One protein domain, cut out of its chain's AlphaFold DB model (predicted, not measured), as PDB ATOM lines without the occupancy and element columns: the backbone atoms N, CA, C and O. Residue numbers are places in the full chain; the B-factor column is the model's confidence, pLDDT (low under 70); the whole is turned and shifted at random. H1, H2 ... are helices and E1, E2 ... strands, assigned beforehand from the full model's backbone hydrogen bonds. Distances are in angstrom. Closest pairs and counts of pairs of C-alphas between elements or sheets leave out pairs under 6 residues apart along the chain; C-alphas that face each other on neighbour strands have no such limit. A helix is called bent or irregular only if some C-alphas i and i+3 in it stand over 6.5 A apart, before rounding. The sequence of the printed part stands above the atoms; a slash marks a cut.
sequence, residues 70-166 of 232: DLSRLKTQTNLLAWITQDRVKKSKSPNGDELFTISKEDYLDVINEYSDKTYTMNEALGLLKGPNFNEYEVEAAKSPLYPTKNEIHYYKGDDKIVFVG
ATOM      1  N   ASP A  70      -3.924  15.702  76.371       95.00
ATOM      2  CA  ASP A  70      -4.535  14.513  75.768       95.00
ATOM      3  C   ASP A  70      -5.892  14.195  76.412       95.00
ATOM      4  O   ASP A  70      -6.006  13.454  77.394       95.00
ATOM      5  N   LEU A  71      -6.940  14.762  75.819       96.50
ATOM      6  CA  LEU A  71      -8.323  14.582  76.251       96.50
ATOM      7  C   LEU A  71      -8.879  13.179  75.963       96.50
ATOM      8  O   LEU A  71      -9.904  12.807  76.536       96.50
ATOM      9  N   SER A  72      -8.223  12.364  75.128       94.50
ATOM     10  CA  SER A  72      -8.709  11.013  74.795       94.50
ATOM     11  C   SER A  72      -8.698  10.058  75.996       94.50
ATOM     12  O   SER A  72      -9.414   9.053  76.017       94.50
ATOM     13  N   ARG A  73      -7.909  10.399  77.023       93.38
ATOM     14  CA  ARG A  73      -7.788   9.679  78.294       93.38
ATOM     15  C   ARG A  73      -8.999   9.860  79.208       93.38
ATOM     16  O   ARG A  73      -9.185   9.050  80.113       93.38
ATOM     17  N   LEU A  74      -9.843  10.872  78.982       95.25
ATOM     18  CA  LEU A  74     -10.987  11.162  79.856       95.25
ATOM     19  C   LEU A  74     -11.982   9.998  79.961       95.25
ATOM     20  O   LEU A  74     -12.538   9.776  81.032       95.25
ATOM     21  N   LYS A  75     -12.130   9.196  78.901       92.25
ATOM     22  CA  LYS A  75     -12.997   8.005  78.883       92.25
ATOM     23  C   LYS A  75     -12.559   6.877  79.831       92.25
ATOM     24  O   LYS A  75     -13.323   5.941  80.046       92.25
ATOM     25  N   THR A  76     -11.323   6.908  80.340       87.12
ATOM     26  CA  THR A  76     -10.779   5.882  81.255       87.12
ATOM     27  C   THR A  76     -10.157   6.447  82.533       87.12
ATOM     28  O   THR A  76      -9.845   5.679  83.441       87.12
ATOM     29  N   GLN A  77      -9.955   7.765  82.627       88.62
ATOM     30  CA  GLN A  77      -9.178   8.401  83.692       88.62
ATOM     31  C   GLN A  77      -9.965   9.519  84.382       88.62
ATOM     32  O   GLN A  77      -9.841  10.700  84.051       88.62
ATOM     33  N   THR A  78     -10.743   9.162  85.408       89.00
ATOM     34  CA  THR A  78     -11.500  10.142  86.205       89.00
ATOM     35  C   THR A  78     -10.606  11.067  87.033       89.00
ATOM     36  O   THR A  78     -11.025  12.171  87.362       89.00
ATOM     37  N   ASN A  79      -9.354  10.685  87.322       90.00
ATOM     38  CA  ASN A  79      -8.361  11.586  87.919       90.00
ATOM     39  C   ASN A  79      -8.013  12.756  86.993       90.00
ATOM     40  O   ASN A  79      -7.886  13.880  87.468       90.00
ATOM     41  N   LEU A  80      -7.870  12.506  85.686       92.38
ATOM     42  CA  LEU A  80      -7.639  13.571  84.714       92.38
ATOM     43  C   LEU A  80      -8.854  14.498  84.654       92.38
ATOM     44  O   LEU A  80      -8.689  15.713  84.723       92.38
ATOM     45  N   LEU A  81     -10.065  13.930  84.606       94.88
ATOM     46  CA  LEU A  81     -11.300  14.714  84.642       94.88
ATOM     47  C   LEU A  81     -11.369  15.585  85.903       94.88
ATOM     48  O   LEU A  81     -11.596  16.788  85.798       94.88
ATOM     49  N   ALA A  82     -11.099  15.007  87.077       93.81
ATOM     50  CA  ALA A  82     -11.039  15.729  88.345       93.81
ATOM     51  C   ALA A  82     -10.000  16.860  88.322       93.81
ATOM     52  O   ALA A  82     -10.279  17.951  88.813       93.81
ATOM     53  N   TRP A  83      -8.827  16.622  87.728       92.94
ATOM     54  CA  TRP A  83      -7.747  17.603  87.631       92.94
ATOM     55  C   TRP A  83      -8.127  18.823  86.787       92.94
ATOM     56  O   TRP A  83      -7.949  19.962  87.222       92.94
ATOM     57  N   ILE A  84      -8.650  18.595  85.578       94.25
ATOM     58  CA  ILE A  84      -8.918  19.683  84.625       94.25
ATOM     59  C   ILE A  84     -10.177  20.484  84.986       94.25
ATOM     60  O   ILE A  84     -10.278  21.650  84.614       94.25
ATOM     61  N   THR A  85     -11.103  19.883  85.744       94.94
ATOM     62  CA  THR A  85     -12.375  20.501  86.166       94.94
ATOM     63  C   THR A  85     -12.370  21.038  87.601       94.94
ATOM     64  O   THR A  85     -13.390  21.545  88.071       94.94
ATOM     65  N   GLN A  86     -11.245  20.949  88.319       91.62
ATOM     66  CA  GLN A  86     -11.173  21.224  89.761       91.62
ATOM     67  C   GLN A  86     -11.684  22.614  90.186       91.62
ATOM     68  O   GLN A  86     -12.158  22.770  91.309       91.62
ATOM     69  N   ASP A  87     -11.608  23.618  89.309       92.00
ATOM     70  CA  ASP A  87     -12.060  24.993  89.554       92.00
ATOM     71  C   ASP A  87     -13.514  25.261  89.118       92.00
ATOM     72  O   ASP A  87     -13.998  26.390  89.221       92.00
ATOM     73  N   ARG A  88     -14.208  24.235  88.613       94.69
ATOM     74  CA  ARG A  88     -15.588  24.299  88.099       94.69
ATOM     75  C   ARG A  88     -16.545  23.330  88.799       94.69
ATOM     76  O   ARG A  88     -17.756  23.512  88.731       94.69
ATOM     77  N   VAL A  89     -16.027  22.314  89.488       95.94
ATOM     78  CA  VAL A  89     -16.848  21.305  90.172       95.94
ATOM     79  C   VAL A  89     -17.436  21.809  91.491       95.94
ATOM     80  O   VAL A  89     -16.802  22.528  92.264       95.94
ATOM     81  N   LYS A  90     -18.642  21.336  91.805       96.31
ATOM     82  CA  LYS A  90     -19.212  21.344  93.154       96.31
ATOM     83  C   LYS A  90     -18.893  20.023  93.841       96.31
ATOM     84  O   LYS A  90     -19.003  18.965  93.225       96.31
ATOM     85  N   LYS A  91     -18.519  20.092  95.118       95.00
ATOM     86  CA  LYS A  91     -18.164  18.923  95.928       95.00
ATOM     87  C   LYS A  91     -19.325  18.518  96.828       95.00
ATOM     88  O   LYS A  91     -19.957  19.376  97.441       95.00
ATOM     89  N   SER A  92     -19.575  17.222  96.931       94.38
ATOM     90  CA  SER A  92     -20.531  16.632  97.868       94.38
ATOM     91  C   SER A  92     -20.024  15.274  98.360       94.38
ATOM     92  O   SER A  92     -18.891  14.878  98.075       94.38
ATOM     93  N   LYS A  93     -20.841  14.572  99.149       93.31
ATOM     94  CA  LYS A  93     -20.542  13.229  99.644       93.31
ATOM     95  C   LYS A  93     -21.585  12.238  99.147       93.31
ATOM     96  O   LYS A  93     -22.775  12.549  99.171       93.31
ATOM     97  N   SER A  94     -21.138  11.066  98.704       90.62
ATOM     98  CA  SER A  94     -22.030   9.931  98.458       90.62
ATOM     99  C   SER A  94     -22.560   9.382  99.793       90.62
ATOM    100  O   SER A  94     -21.943   9.626 100.837       90.62
ATOM    101  N   PRO A  95     -23.649   8.591  99.791       88.25
ATOM    102  CA  PRO A  95     -24.101   7.878 100.991       88.25
ATOM    103  C   PRO A  95     -23.024   6.980 101.621       88.25
ATOM    104  O   PRO A  95     -23.028   6.776 102.831       88.25
ATOM    105  N   ASN A  96     -22.073   6.492 100.817       86.31
ATOM    106  CA  ASN A  96     -20.965   5.642 101.263       86.31
ATOM    107  C   ASN A  96     -19.736   6.447 101.740       86.31
ATOM    108  O   ASN A  96     -18.740   5.858 102.150       86.31
ATOM    109  N   GLY A  97     -19.788   7.785 101.698       90.44
ATOM    110  CA  GLY A  97     -18.729   8.676 102.188       90.44
ATOM    111  C   GLY A  97     -17.697   9.128 101.143       90.44
ATOM    112  O   GLY A  97     -16.826   9.952 101.463       90.44
ATOM    113  N   ASP A  98     -17.812   8.666  99.896       91.12
ATOM    114  CA  ASP A  98     -16.943   9.094  98.794       91.12
ATOM    115  C   ASP A  98     -17.135  10.582  98.492       91.12
ATOM    116  O   ASP A  98     -18.247  11.108  98.560       91.12
ATOM    117  N   GLU A  99     -16.051  11.285  98.159       93.25
ATOM    118  CA  GLU A  99     -16.153  12.656  97.658       93.25
ATOM    119  C   GLU A  99     -16.642  12.642  96.208       93.25
ATOM    120  O   GLU A  99     -16.005  12.060  95.333       93.25
ATOM    121  N   LEU A 100     -17.780  13.281  95.954       95.00
ATOM    122  CA  LEU A 100     -18.367  13.393  94.624       95.00
ATOM    123  C   LEU A 100     -18.097  14.777  94.055       95.00
ATOM    124  O   LEU A 100     -18.324  15.791  94.718       95.00
ATOM    125  N   PHE A 101     -17.638  14.818  92.810       96.75
ATOM    126  CA  PHE A 101     -17.503  16.033  92.023       96.75
ATOM    127  C   PHE A 101     -18.658  16.097  91.032       96.75
ATOM    128  O   PHE A 101     -18.960  15.120  90.352       96.75
ATOM    129  N   THR A 102     -19.319  17.248  90.972       97.56
ATOM    130  CA  THR A 102     -20.437  17.524  90.065       97.56
ATOM    131  C   THR A 102     -20.114  18.745  89.218       97.56
ATOM    132  O   THR A 102     -19.812  19.802  89.771       97.56
ATOM    133  N   ILE A 103     -20.217  18.628  87.899       98.19
ATOM    134  CA  ILE A 103     -20.034  19.726  86.940       98.19
ATOM    135  C   ILE A 103     -21.238  19.792  85.991       98.19
ATOM    136  O   ILE A 103     -21.842  18.762  85.683       98.19
ATOM    137  N   SER A 104     -21.620  20.998  85.567       98.19
ATOM    138  CA  SER A 104     -22.628  21.181  84.515       98.19
ATOM    139  C   SER A 104     -22.051  20.801  83.146       98.19
ATOM    140  O   SER A 104     -20.833  20.862  82.946       98.19
ATOM    141  N   LYS A 105     -22.889  20.416  82.180       97.44
ATOM    142  CA  LYS A 105     -22.398  20.155  80.817       97.44
ATOM    143  C   LYS A 105     -21.796  21.413  80.173       97.44
ATOM    144  O   LYS A 105     -20.835  21.303  79.418       97.44
ATOM    145  N   GLU A 106     -22.317  22.595  80.502       97.94
ATOM    146  CA  GLU A 106     -21.858  23.889  79.992       97.94
ATOM    147  C   GLU A 106     -20.444  24.210  80.493       97.94
ATOM    148  O   GLU A 106     -19.555  24.500  79.692       97.94
ATOM    149  N   ASP A 107     -20.203  24.077  81.803       98.38
ATOM    150  CA  ASP A 107     -18.867  24.267  82.380       98.38
ATOM    151  C   ASP A 107     -17.882  23.215  81.857       98.38
ATOM    152  O   ASP A 107     -16.709  23.510  81.624       98.38
ATOM    153  N   TYR A 108     -18.347  21.977  81.665       98.38
ATOM    154  CA  TYR A 108     -17.529  20.919  81.080       98.38
ATOM    155  C   TYR A 108     -17.117  21.259  79.642       98.38
ATOM    156  O   TYR A 108     -15.943  21.118  79.295       98.38
ATOM    157  N   LEU A 109     -18.041  21.769  78.821       98.44
ATOM    158  CA  LEU A 109     -17.745  22.212  77.460       98.44
ATOM    159  C   LEU A 109     -16.688  23.323  77.432       98.44
ATOM    160  O   LEU A 109     -15.779  23.275  76.597       98.44
ATOM    161  N   ASP A 110     -16.780  24.294  78.343       98.00
ATOM    162  CA  ASP A 110     -15.784  25.362  78.461       98.00
ATOM    163  C   ASP A 110     -14.398  24.798  78.795       98.00
ATOM    164  O   ASP A 110     -13.411  25.183  78.170       98.00
ATOM    165  N   VAL A 111     -14.319  23.850  79.739       97.62
ATOM    166  CA  VAL A 111     -13.059  23.188  80.120       97.62
ATOM    167  C   VAL A 111     -12.463  22.415  78.942       97.62
ATOM    168  O   VAL A 111     -11.269  22.527  78.672       97.62
ATOM    169  N   ILE A 112     -13.273  21.665  78.192       98.12
ATOM    170  CA  ILE A 112     -12.793  20.927  77.014       98.12
ATOM    171  C   ILE A 112     -12.253  21.877  75.941       98.12
ATOM    172  O   ILE A 112     -11.179  21.640  75.387       98.12
ATOM    173  N   ASN A 113     -12.951  22.983  75.681       98.12
ATOM    174  CA  ASN A 113     -12.507  23.978  74.710       98.12
ATOM    175  C   ASN A 113     -11.313  24.821  75.188       98.12
ATOM    176  O   ASN A 113     -10.569  25.325  74.341       98.12
ATOM    177  N   GLU A 114     -11.109  24.958  76.502       97.56
ATOM    178  CA  GLU A 114      -9.901  25.519  77.122       97.56
ATOM    179  C   GLU A 114      -8.682  24.599  76.908       97.56
ATOM    180  O   GLU A 114      -7.569  25.085  76.730       97.56
ATOM    181  N   TYR A 115      -8.865  23.278  76.866       97.50
ATOM    182  CA  TYR A 115      -7.768  22.300  76.847       97.50
ATOM    183  C   TYR A 115      -7.318  21.801  75.471       97.50
ATOM    184  O   TYR A 115      -6.429  20.956  75.384       97.50
ATOM    185  N   SER A 116      -7.908  22.288  74.388       96.75
ATOM    186  CA  SER A 116      -7.595  21.828  73.032       96.75
ATOM    187  C   SER A 116      -7.486  23.008  72.083       96.75
ATOM    188  O   SER A 116      -7.990  24.077  72.394       96.75
ATOM    189  N   ASP A 117      -6.875  22.828  70.919       97.19
ATOM    190  CA  ASP A 117      -6.928  23.735  69.773       97.19
ATOM    191  C   ASP A 117      -8.223  23.554  68.968       97.19
ATOM    192  O   ASP A 117      -8.816  24.530  68.502       97.19
ATOM    193  N   LYS A 118      -8.735  22.321  68.903       96.94
ATOM    194  CA  LYS A 118     -10.044  22.007  68.334       96.94
ATOM    195  C   LYS A 118     -11.153  22.747  69.085       96.94
ATOM    196  O   LYS A 118     -11.132  22.890  70.310       96.94
ATOM    197  N   THR A 119     -12.147  23.207  68.331       97.62
ATOM    198  CA  THR A 119     -13.401  23.721  68.888       97.62
ATOM    199  C   THR A 119     -14.410  22.579  68.938       97.62
ATOM    200  O   THR A 119     -14.800  22.059  67.896       97.62
ATOM    201  N   TYR A 120     -14.776  22.153  70.142       98.19
ATOM    202  CA  TYR A 120     -15.734  21.081  70.383       98.19
ATOM    203  C   TYR A 120     -17.144  21.646  70.512       98.19
ATOM    204  O   TYR A 120     -17.364  22.653  71.187       98.19
ATOM    205  N   THR A 121     -18.106  20.943  69.923       98.06
ATOM    206  CA  THR A 121     -19.523  21.050  70.281       98.06
ATOM    207  C   THR A 121     -19.817  20.281  71.572       98.06
ATOM    208  O   THR A 121     -19.042  19.417  71.986       98.06
ATOM    209  N   MET A 122     -20.980  20.533  72.186       97.31
ATOM    210  CA  MET A 122     -21.429  19.805  73.383       97.31
ATOM    211  C   MET A 122     -21.406  18.280  73.191       97.31
ATOM    212  O   MET A 122     -20.885  17.550  74.030       97.31
ATOM    213  N   ASN A 123     -21.922  17.793  72.059       97.25
ATOM    214  CA  ASN A 123     -21.992  16.358  71.777       97.25
ATOM    215  C   ASN A 123     -20.603  15.731  71.617       97.25
ATOM    216  O   ASN A 123     -20.374  14.618  72.088       97.25
ATOM    217  N   GLU A 124     -19.669  16.433  70.973       98.12
ATOM    218  CA  GLU A 124     -18.295  15.947  70.832       98.12
ATOM    219  C   GLU A 124     -17.558  15.947  72.171       98.12
ATOM    220  O   GLU A 124     -16.838  14.993  72.457       98.12
ATOM    221  N   ALA A 125     -17.758  16.980  72.999       98.12
ATOM    222  CA  ALA A 125     -17.187  17.046  74.339       98.12
ATOM    223  C   ALA A 125     -17.696  15.885  75.203       98.12
ATOM    224  O   ALA A 125     -16.892  15.125  75.733       98.12
ATOM    225  N   LEU A 126     -19.016  15.671  75.283       98.06
ATOM    226  CA  LEU A 126     -19.592  14.517  75.990       98.06
ATOM    227  C   LEU A 126     -19.083  13.184  75.421       98.06
ATOM    228  O   LEU A 126     -18.863  12.231  76.167       98.06
ATOM    229  N   GLY A 127     -18.834  13.122  74.109       98.06
ATOM    230  CA  GLY A 127     -18.220  11.979  73.439       98.06
ATOM    231  C   GLY A 127     -16.845  11.587  73.992       98.06
ATOM    232  O   GLY A 127     -16.521  10.401  73.989       98.06
ATOM    233  N   LEU A 128     -16.065  12.531  74.535       98.00
ATOM    234  CA  LEU A 128     -14.764  12.248  75.164       98.00
ATOM    235  C   LEU A 128     -14.888  11.442  76.465       98.00
ATOM    236  O   LEU A 128     -13.920  10.805  76.874       98.00
ATOM    237  N   LEU A 129     -16.060  11.460  77.109       97.75
ATOM    238  CA  LEU A 129     -16.332  10.690  78.327       97.75
ATOM    239  C   LEU A 129     -16.847   9.281  78.027       97.75
ATOM    240  O   LEU A 129     -16.780   8.421  78.903       97.75
ATOM    241  N   LYS A 130     -17.352   9.027  76.811       96.38
ATOM    242  CA  LYS A 130     -17.992   7.757  76.443       96.38
ATOM    243  C   LYS A 130     -16.963   6.626  76.384       96.38
ATOM    244  O   LYS A 130     -16.273   6.421  75.386       96.38
ATOM    245  N   GLY A 131     -16.880   5.886  77.483       93.50
ATOM    246  CA  GLY A 131     -16.062   4.693  77.662       93.50
ATOM    247  C   GLY A 131     -16.812   3.615  78.451       93.50
ATOM    248  O   GLY A 131     -17.997   3.781  78.735       93.50
ATOM    249  N   PRO A 132     -16.138   2.516  78.830       92.31
ATOM    250  CA  PRO A 132     -16.774   1.380  79.506       92.31
ATOM    251  C   PRO A 132     -17.489   1.717  80.823       92.31
ATOM    252  O   PRO A 132     -18.444   1.040  81.176       92.31
ATOM    253  N   ASN A 133     -17.045   2.765  81.527       94.31
ATOM    254  CA  ASN A 133     -17.567   3.160  82.841       94.31
ATOM    255  C   ASN A 133     -18.424   4.441  82.786       94.31
ATOM    256  O   ASN A 133     -18.560   5.149  83.788       94.31
ATOM    257  N   PHE A 134     -18.926   4.794  81.601       97.19
ATOM    258  CA  PHE A 134     -19.793   5.950  81.409       97.19
ATOM    259  C   PHE A 134     -21.256   5.515  81.410       97.19
ATOM    260  O   PHE A 134     -21.672   4.734  80.555       97.19
ATOM    261  N   ASN A 135     -22.034   6.052  82.345       97.38
ATOM    262  CA  ASN A 135     -23.439   5.714  82.529       97.38
ATOM    263  C   ASN A 135     -24.316   6.951  82.312       97.38
ATOM    264  O   ASN A 135     -24.053   8.008  82.885       97.38
ATOM    265  N   GLU A 136     -25.373   6.814  81.513       97.56
ATOM    266  CA  GLU A 136     -26.361   7.871  81.279       97.56
ATOM    267  C   GLU A 136     -27.665   7.549  82.017       97.56
ATOM    268  O   GLU A 136     -28.154   6.420  81.965       97.56
ATOM    269  N   TYR A 137     -28.257   8.555  82.658       97.56
ATOM    270  CA  TYR A 137     -29.525   8.435  83.373       97.56
ATOM    271  C   TYR A 137     -30.471   9.565  82.965       97.56
ATOM    272  O   TYR A 137     -30.067  10.723  82.907       97.56
ATOM    273  N   GLU A 138     -31.744   9.248  82.725       97.38
ATOM    274  CA  GLU A 138     -32.766  10.234  82.320       97.38
ATOM    275  C   GLU A 138     -33.314  11.066  83.499       97.38
ATOM    276  O   GLU A 138     -34.057  12.025  83.310       97.38
ATOM    277  N   VAL A 139     -32.952  10.711  84.733       97.25
ATOM    278  CA  VAL A 139     -33.359  11.425  85.951       97.25
ATOM    279  C   VAL A 139     -32.382  12.547  86.301       97.25
ATOM    280  O   VAL A 139     -31.244  12.566  85.835       97.25
ATOM    281  N   GLU A 140     -32.812  13.470  87.158       97.44
ATOM    282  CA  GLU A 140     -31.921  14.461  87.773       97.44
ATOM    283  C   GLU A 140     -30.952  13.791  88.755       97.44
ATOM    284  O   GLU A 140     -31.335  12.866  89.481       97.44
ATOM    285  N   ALA A 141     -29.732  14.322  88.867       95.31
ATOM    286  CA  ALA A 141     -28.705  13.783  89.761       95.31
ATOM    287  C   ALA A 141     -29.179  13.648  91.221       95.31
ATOM    288  O   ALA A 141     -28.879  12.661  91.886       95.31
ATOM    289  N   ALA A 142     -29.955  14.619  91.718       92.81
ATOM    290  CA  ALA A 142     -30.462  14.624  93.095       92.81
ATOM    291  C   ALA A 142     -31.580  13.596  93.355       92.81
ATOM    292  O   ALA A 142     -31.864  13.285  94.511       92.81
ATOM    293  N   LYS A 143     -32.227  13.092  92.297       94.38
ATOM    294  CA  LYS A 143     -33.319  12.106  92.363       94.38
ATOM    295  C   LYS A 143     -32.833  10.678  92.098       94.38
ATOM    296  O   LYS A 143     -33.591   9.733  92.299       94.38
ATOM    297  N   SER A 144     -31.595  10.517  91.632       92.88
ATOM    298  CA  SER A 144     -30.998   9.210  91.371       92.88
ATOM    299  C   SER A 144     -30.628   8.499  92.678       92.88
ATOM    300  O   SER A 144     -29.929   9.085  93.505       92.88
ATOM    301  N   PRO A 145     -31.014   7.221  92.860       90.94
ATOM    302  CA  PRO A 145     -30.490   6.394  93.945       90.94
ATOM    303  C   PRO A 145     -29.086   5.844  93.637       90.94
ATOM    304  O   PRO A 145     -28.441   5.269  94.512       90.94
ATOM    305  N   LEU A 146     -28.626   5.975  92.389       93.19
ATOM    306  CA  LEU A 146     -27.334   5.488  91.920       93.19
ATOM    307  C   LEU A 146     -26.300   6.607  92.010       93.19
ATOM    308  O   LEU A 146     -26.571   7.734  91.603       93.19
ATOM    309  N   TYR A 147     -25.106   6.274  92.488       93.25
ATOM    310  CA  TYR A 147     -23.965   7.181  92.591       93.25
ATOM    311  C   TYR A 147     -22.766   6.547  91.892       93.25
ATOM    312  O   TYR A 147     -22.624   5.325  91.968       93.25
ATOM    313  N   PRO A 148     -21.917   7.339  91.216       94.75
ATOM    314  CA  PRO A 148     -20.721   6.796  90.596       94.75
ATOM    315  C   PRO A 148     -19.792   6.257  91.680       94.75
ATOM    316  O   PRO A 148     -19.590   6.890  92.719       94.75
ATOM    317  N   THR A 149     -19.206   5.100  91.415       92.19
ATOM    318  CA  THR A 149     -18.091   4.552  92.179       92.19
ATOM    319  C   THR A 149     -16.758   4.957  91.540       92.19
ATOM    320  O   THR A 149     -16.686   5.770  90.610       92.19
ATOM    321  N   LYS A 150     -15.644   4.450  92.077       89.44
ATOM    322  CA  LYS A 150     -14.309   4.794  91.584       89.44
ATOM    323  C   LYS A 150     -14.183   4.468  90.089       89.44
ATOM    324  O   LYS A 150     -14.421   3.342  89.672       89.44
ATOM    325  N   ASN A 151     -13.696   5.441  89.318       89.88
ATOM    326  CA  ASN A 151     -13.528   5.384  87.859       89.88
ATOM    327  C   ASN A 151     -14.831   5.367  87.039       89.88
ATOM    328  O   ASN A 151     -14.749   5.214  85.820       89.88
ATOM    329  N   GLU A 152     -15.996   5.543  87.667       94.81
ATOM    330  CA  GLU A 152     -17.266   5.729  86.964       94.81
ATOM    331  C   GLU A 152     -17.583   7.206  86.752       94.81
ATOM    332  O   GLU A 152     -17.223   8.079  87.551       94.81
ATOM    333  N   ILE A 153     -18.283   7.472  85.652       97.25
ATOM    334  CA  ILE A 153     -18.785   8.791  85.287       97.25
ATOM    335  C   ILE A 153     -20.272   8.642  85.005       97.25
ATOM    336  O   ILE A 153     -20.675   7.868  84.139       97.25
ATOM    337  N   HIS A 154     -21.092   9.380  85.741       97.69
ATOM    338  CA  HIS A 154     -22.537   9.407  85.563       97.69
ATOM    339  C   HIS A 154     -22.941  10.720  84.898       97.69
ATOM    340  O   HIS A 154     -22.610  11.791  85.404       97.69
ATOM    341  N   TYR A 155     -23.674  10.647  83.792       98.44
ATOM    342  CA  TYR A 155     -24.328  11.794  83.173       98.44
ATOM    343  C   TYR A 155     -25.837  11.722  83.413       98.44
ATOM    344  O   TYR A 155     -26.517  10.814  82.937       98.44
ATOM    345  N   TYR A 156     -26.354  12.689  84.164       98.38
ATOM    346  CA  TYR A 156     -27.769  12.848  84.470       98.38
ATOM    347  C   TYR A 156     -28.383  13.840  83.489       98.38
ATOM    348  O   TYR A 156     -28.166  15.044  83.595       98.38
ATOM    349  N   LYS A 157     -29.146  13.336  82.518       97.31
ATOM    350  CA  LYS A 157     -29.800  14.143  81.477       97.31
ATOM    351  C   LYS A 157     -30.962  14.973  82.014       97.31
ATOM    352  O   LYS A 157     -31.286  15.991  81.421       97.31
ATOM    353  N   GLY A 158     -31.562  14.570  83.139       97.38
ATOM    354  CA  GLY A 158     -32.683  15.300  83.736       97.38
ATOM    355  C   GLY A 158     -32.314  16.712  84.205       97.38
ATOM    356  O   GLY A 158     -33.168  17.593  84.209       97.38
ATOM    357  N   ASP A 159     -31.050  16.938  84.577       97.56
ATOM    358  CA  ASP A 159     -30.526  18.251  84.974       97.56
ATOM    359  C   ASP A 159     -29.145  18.577  84.387       97.56
ATOM    360  O   ASP A 159     -28.462  19.476  84.878       97.56
ATOM    361  N   ASP A 160     -28.744  17.859  83.335       97.56
ATOM    362  CA  ASP A 160     -27.516  18.080  82.573       97.56
ATOM    363  C   ASP A 160     -26.218  18.094  83.404       97.56
ATOM    364  O   ASP A 160     -25.280  18.858  83.145       97.56
ATOM    365  N   LYS A 161     -26.136  17.214  84.409       98.06
ATOM    366  CA  LYS A 161     -24.985  17.122  85.318       98.06
ATOM    367  C   LYS A 161     -24.125  15.904  85.055       98.06
ATOM    368  O   LYS A 161     -24.618  14.788  84.917       98.06
ATOM    369  N   ILE A 162     -22.817  16.115  85.103       98.44
ATOM    370  CA  ILE A 162     -21.811  15.059  85.091       98.44
ATOM    371  C   ILE A 162     -21.300  14.902  86.523       98.44
ATOM    372  O   ILE A 162     -20.831  15.866  87.131       98.44
ATOM    373  N   VAL A 163     -21.404  13.692  87.070       97.62
ATOM    374  CA  VAL A 163     -20.997  13.355  88.438       97.62
ATOM    375  C   VAL A 163     -20.000  12.209  88.403       97.62
ATOM    376  O   VAL A 163     -20.199  11.219  87.702       97.62
ATOM    377  N   PHE A 164     -18.927  12.327  89.173       96.50
ATOM    378  CA  PHE A 164     -17.876  11.317  89.278       96.50
ATOM    379  C   PHE A 164     -17.216  11.389  90.657       96.50
ATOM    380  O   PHE A 164     -17.327  12.394  91.363       96.50
ATOM    381  N   VAL A 165     -16.525  10.323  91.057       93.62
ATOM    382  CA  VAL A 165     -15.755  10.324  92.308       93.62
ATOM    383  C   VAL A 165     -14.525  11.219  92.149       93.62
ATOM    384  O   VAL A 165     -13.684  10.992  91.276       93.62
ATOM    385  N   GLY A 166     -14.423  12.234  93.006       86.50
ATOM    386  CA  GLY A 166     -13.231  13.060  93.142       86.50
ATOM    387  C   GLY A 166     -12.109  12.272  93.813       86.50
ATOM    388  O   GLY A 166     -12.342  11.484  94.727       86.50
TER     389      GLY A 166
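AT A GLANCE: This is residues 70 to 166 of the 232 residues of an uncharacterized protein of Gemella morbillorum (UniProt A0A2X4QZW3). A strongly twisted sheet of five strands has its four helices gathered on one side: H2 packs over the face of the sheet, H3 and H4 cross farther out, and H1 forms a corner with H2. On the side away from the helices, the long link of residues 138 to 152 bows out. The printed part has 97 residues, with named elements in the order H1, H2, E1, E2, H3, H4, E3, E4, E5; the mixed sheet runs E1, E2, E5, E4, E3. The class is mixed, helices and strands. The whole is compact, with a radius of gyration of the C-alphas of 12.3 A, and elongated, spanning 39 by 25 by 24 A.

IN THESE COORDINATES: In the sheet, E1 is residues 90 to 93, E2 residues 99 to 104, 17.0 A long, E5 residues 161 to 165, 13.4 A, E4 residues 153 to 156, and E3 residues 134 to 137. H2 is residues 78 to 84, 10.0 A, H3 residues 105 to 114, 14.1 A, H4 residues 122 to 127, and H1 residues 71 to 75. H1 is only just irregular: C-alphas 72 and 75 are 6.6 A apart. H1 begins at C-alpha 71 (-8.323, 14.582, 76.251), and E5 ends at C-alpha 165 (-15.755, 10.324, 92.308).

HOW THE PARTS SIT: E1 and E2 are an antiparallel hairpin, with N 90 and O 102 at 2.8 A. E2 and E5 are antiparallel, with N 101 and O 164 at 2.8 A. E4 and E5 are a hairpin, with N 154 and O 163 at 2.8 A. E4 and the edge strand E3 are parallel, with N 155 and O 135 at 2.8 A. E2, H3 H4, E3 form a split strand-helix-strand unit, two strands running the same way with E5 and E4 between them; its crossover is right-handed. H2 is on the sheet at a height of 9.5 A, over E5, slantwise to it at 45 degrees on the local plane. H3 only grazes the sheet, with its residues 105 to 108. H3 and H4 touch, about perpendicular at 80 degrees, the C-alphas of Leu 109 and Met 122 being closest at 6.0 A. H1 and H2 only just touch, only at the corner, with 3 pairs of C-alphas within 8 A; the closest are those of Leu 74 and Leu 81, 6.0 A. H2 and H4 are apart. In H2, H3 and H4 every O i to N i+4 pair is within hydrogen-bond range; in H1 it is 0 of 1, with 1 of 2 O i to N i+3 pairs.

THE WHOLE: The two C-alphas farthest apart are those of Pro 95 and Asp 117, 39.0 A. The printed part has no cut. The link from E3 to E4 is long, with 15 residues. The mean pLDDT of the printed part is 95.2, and no printed residue is under 70.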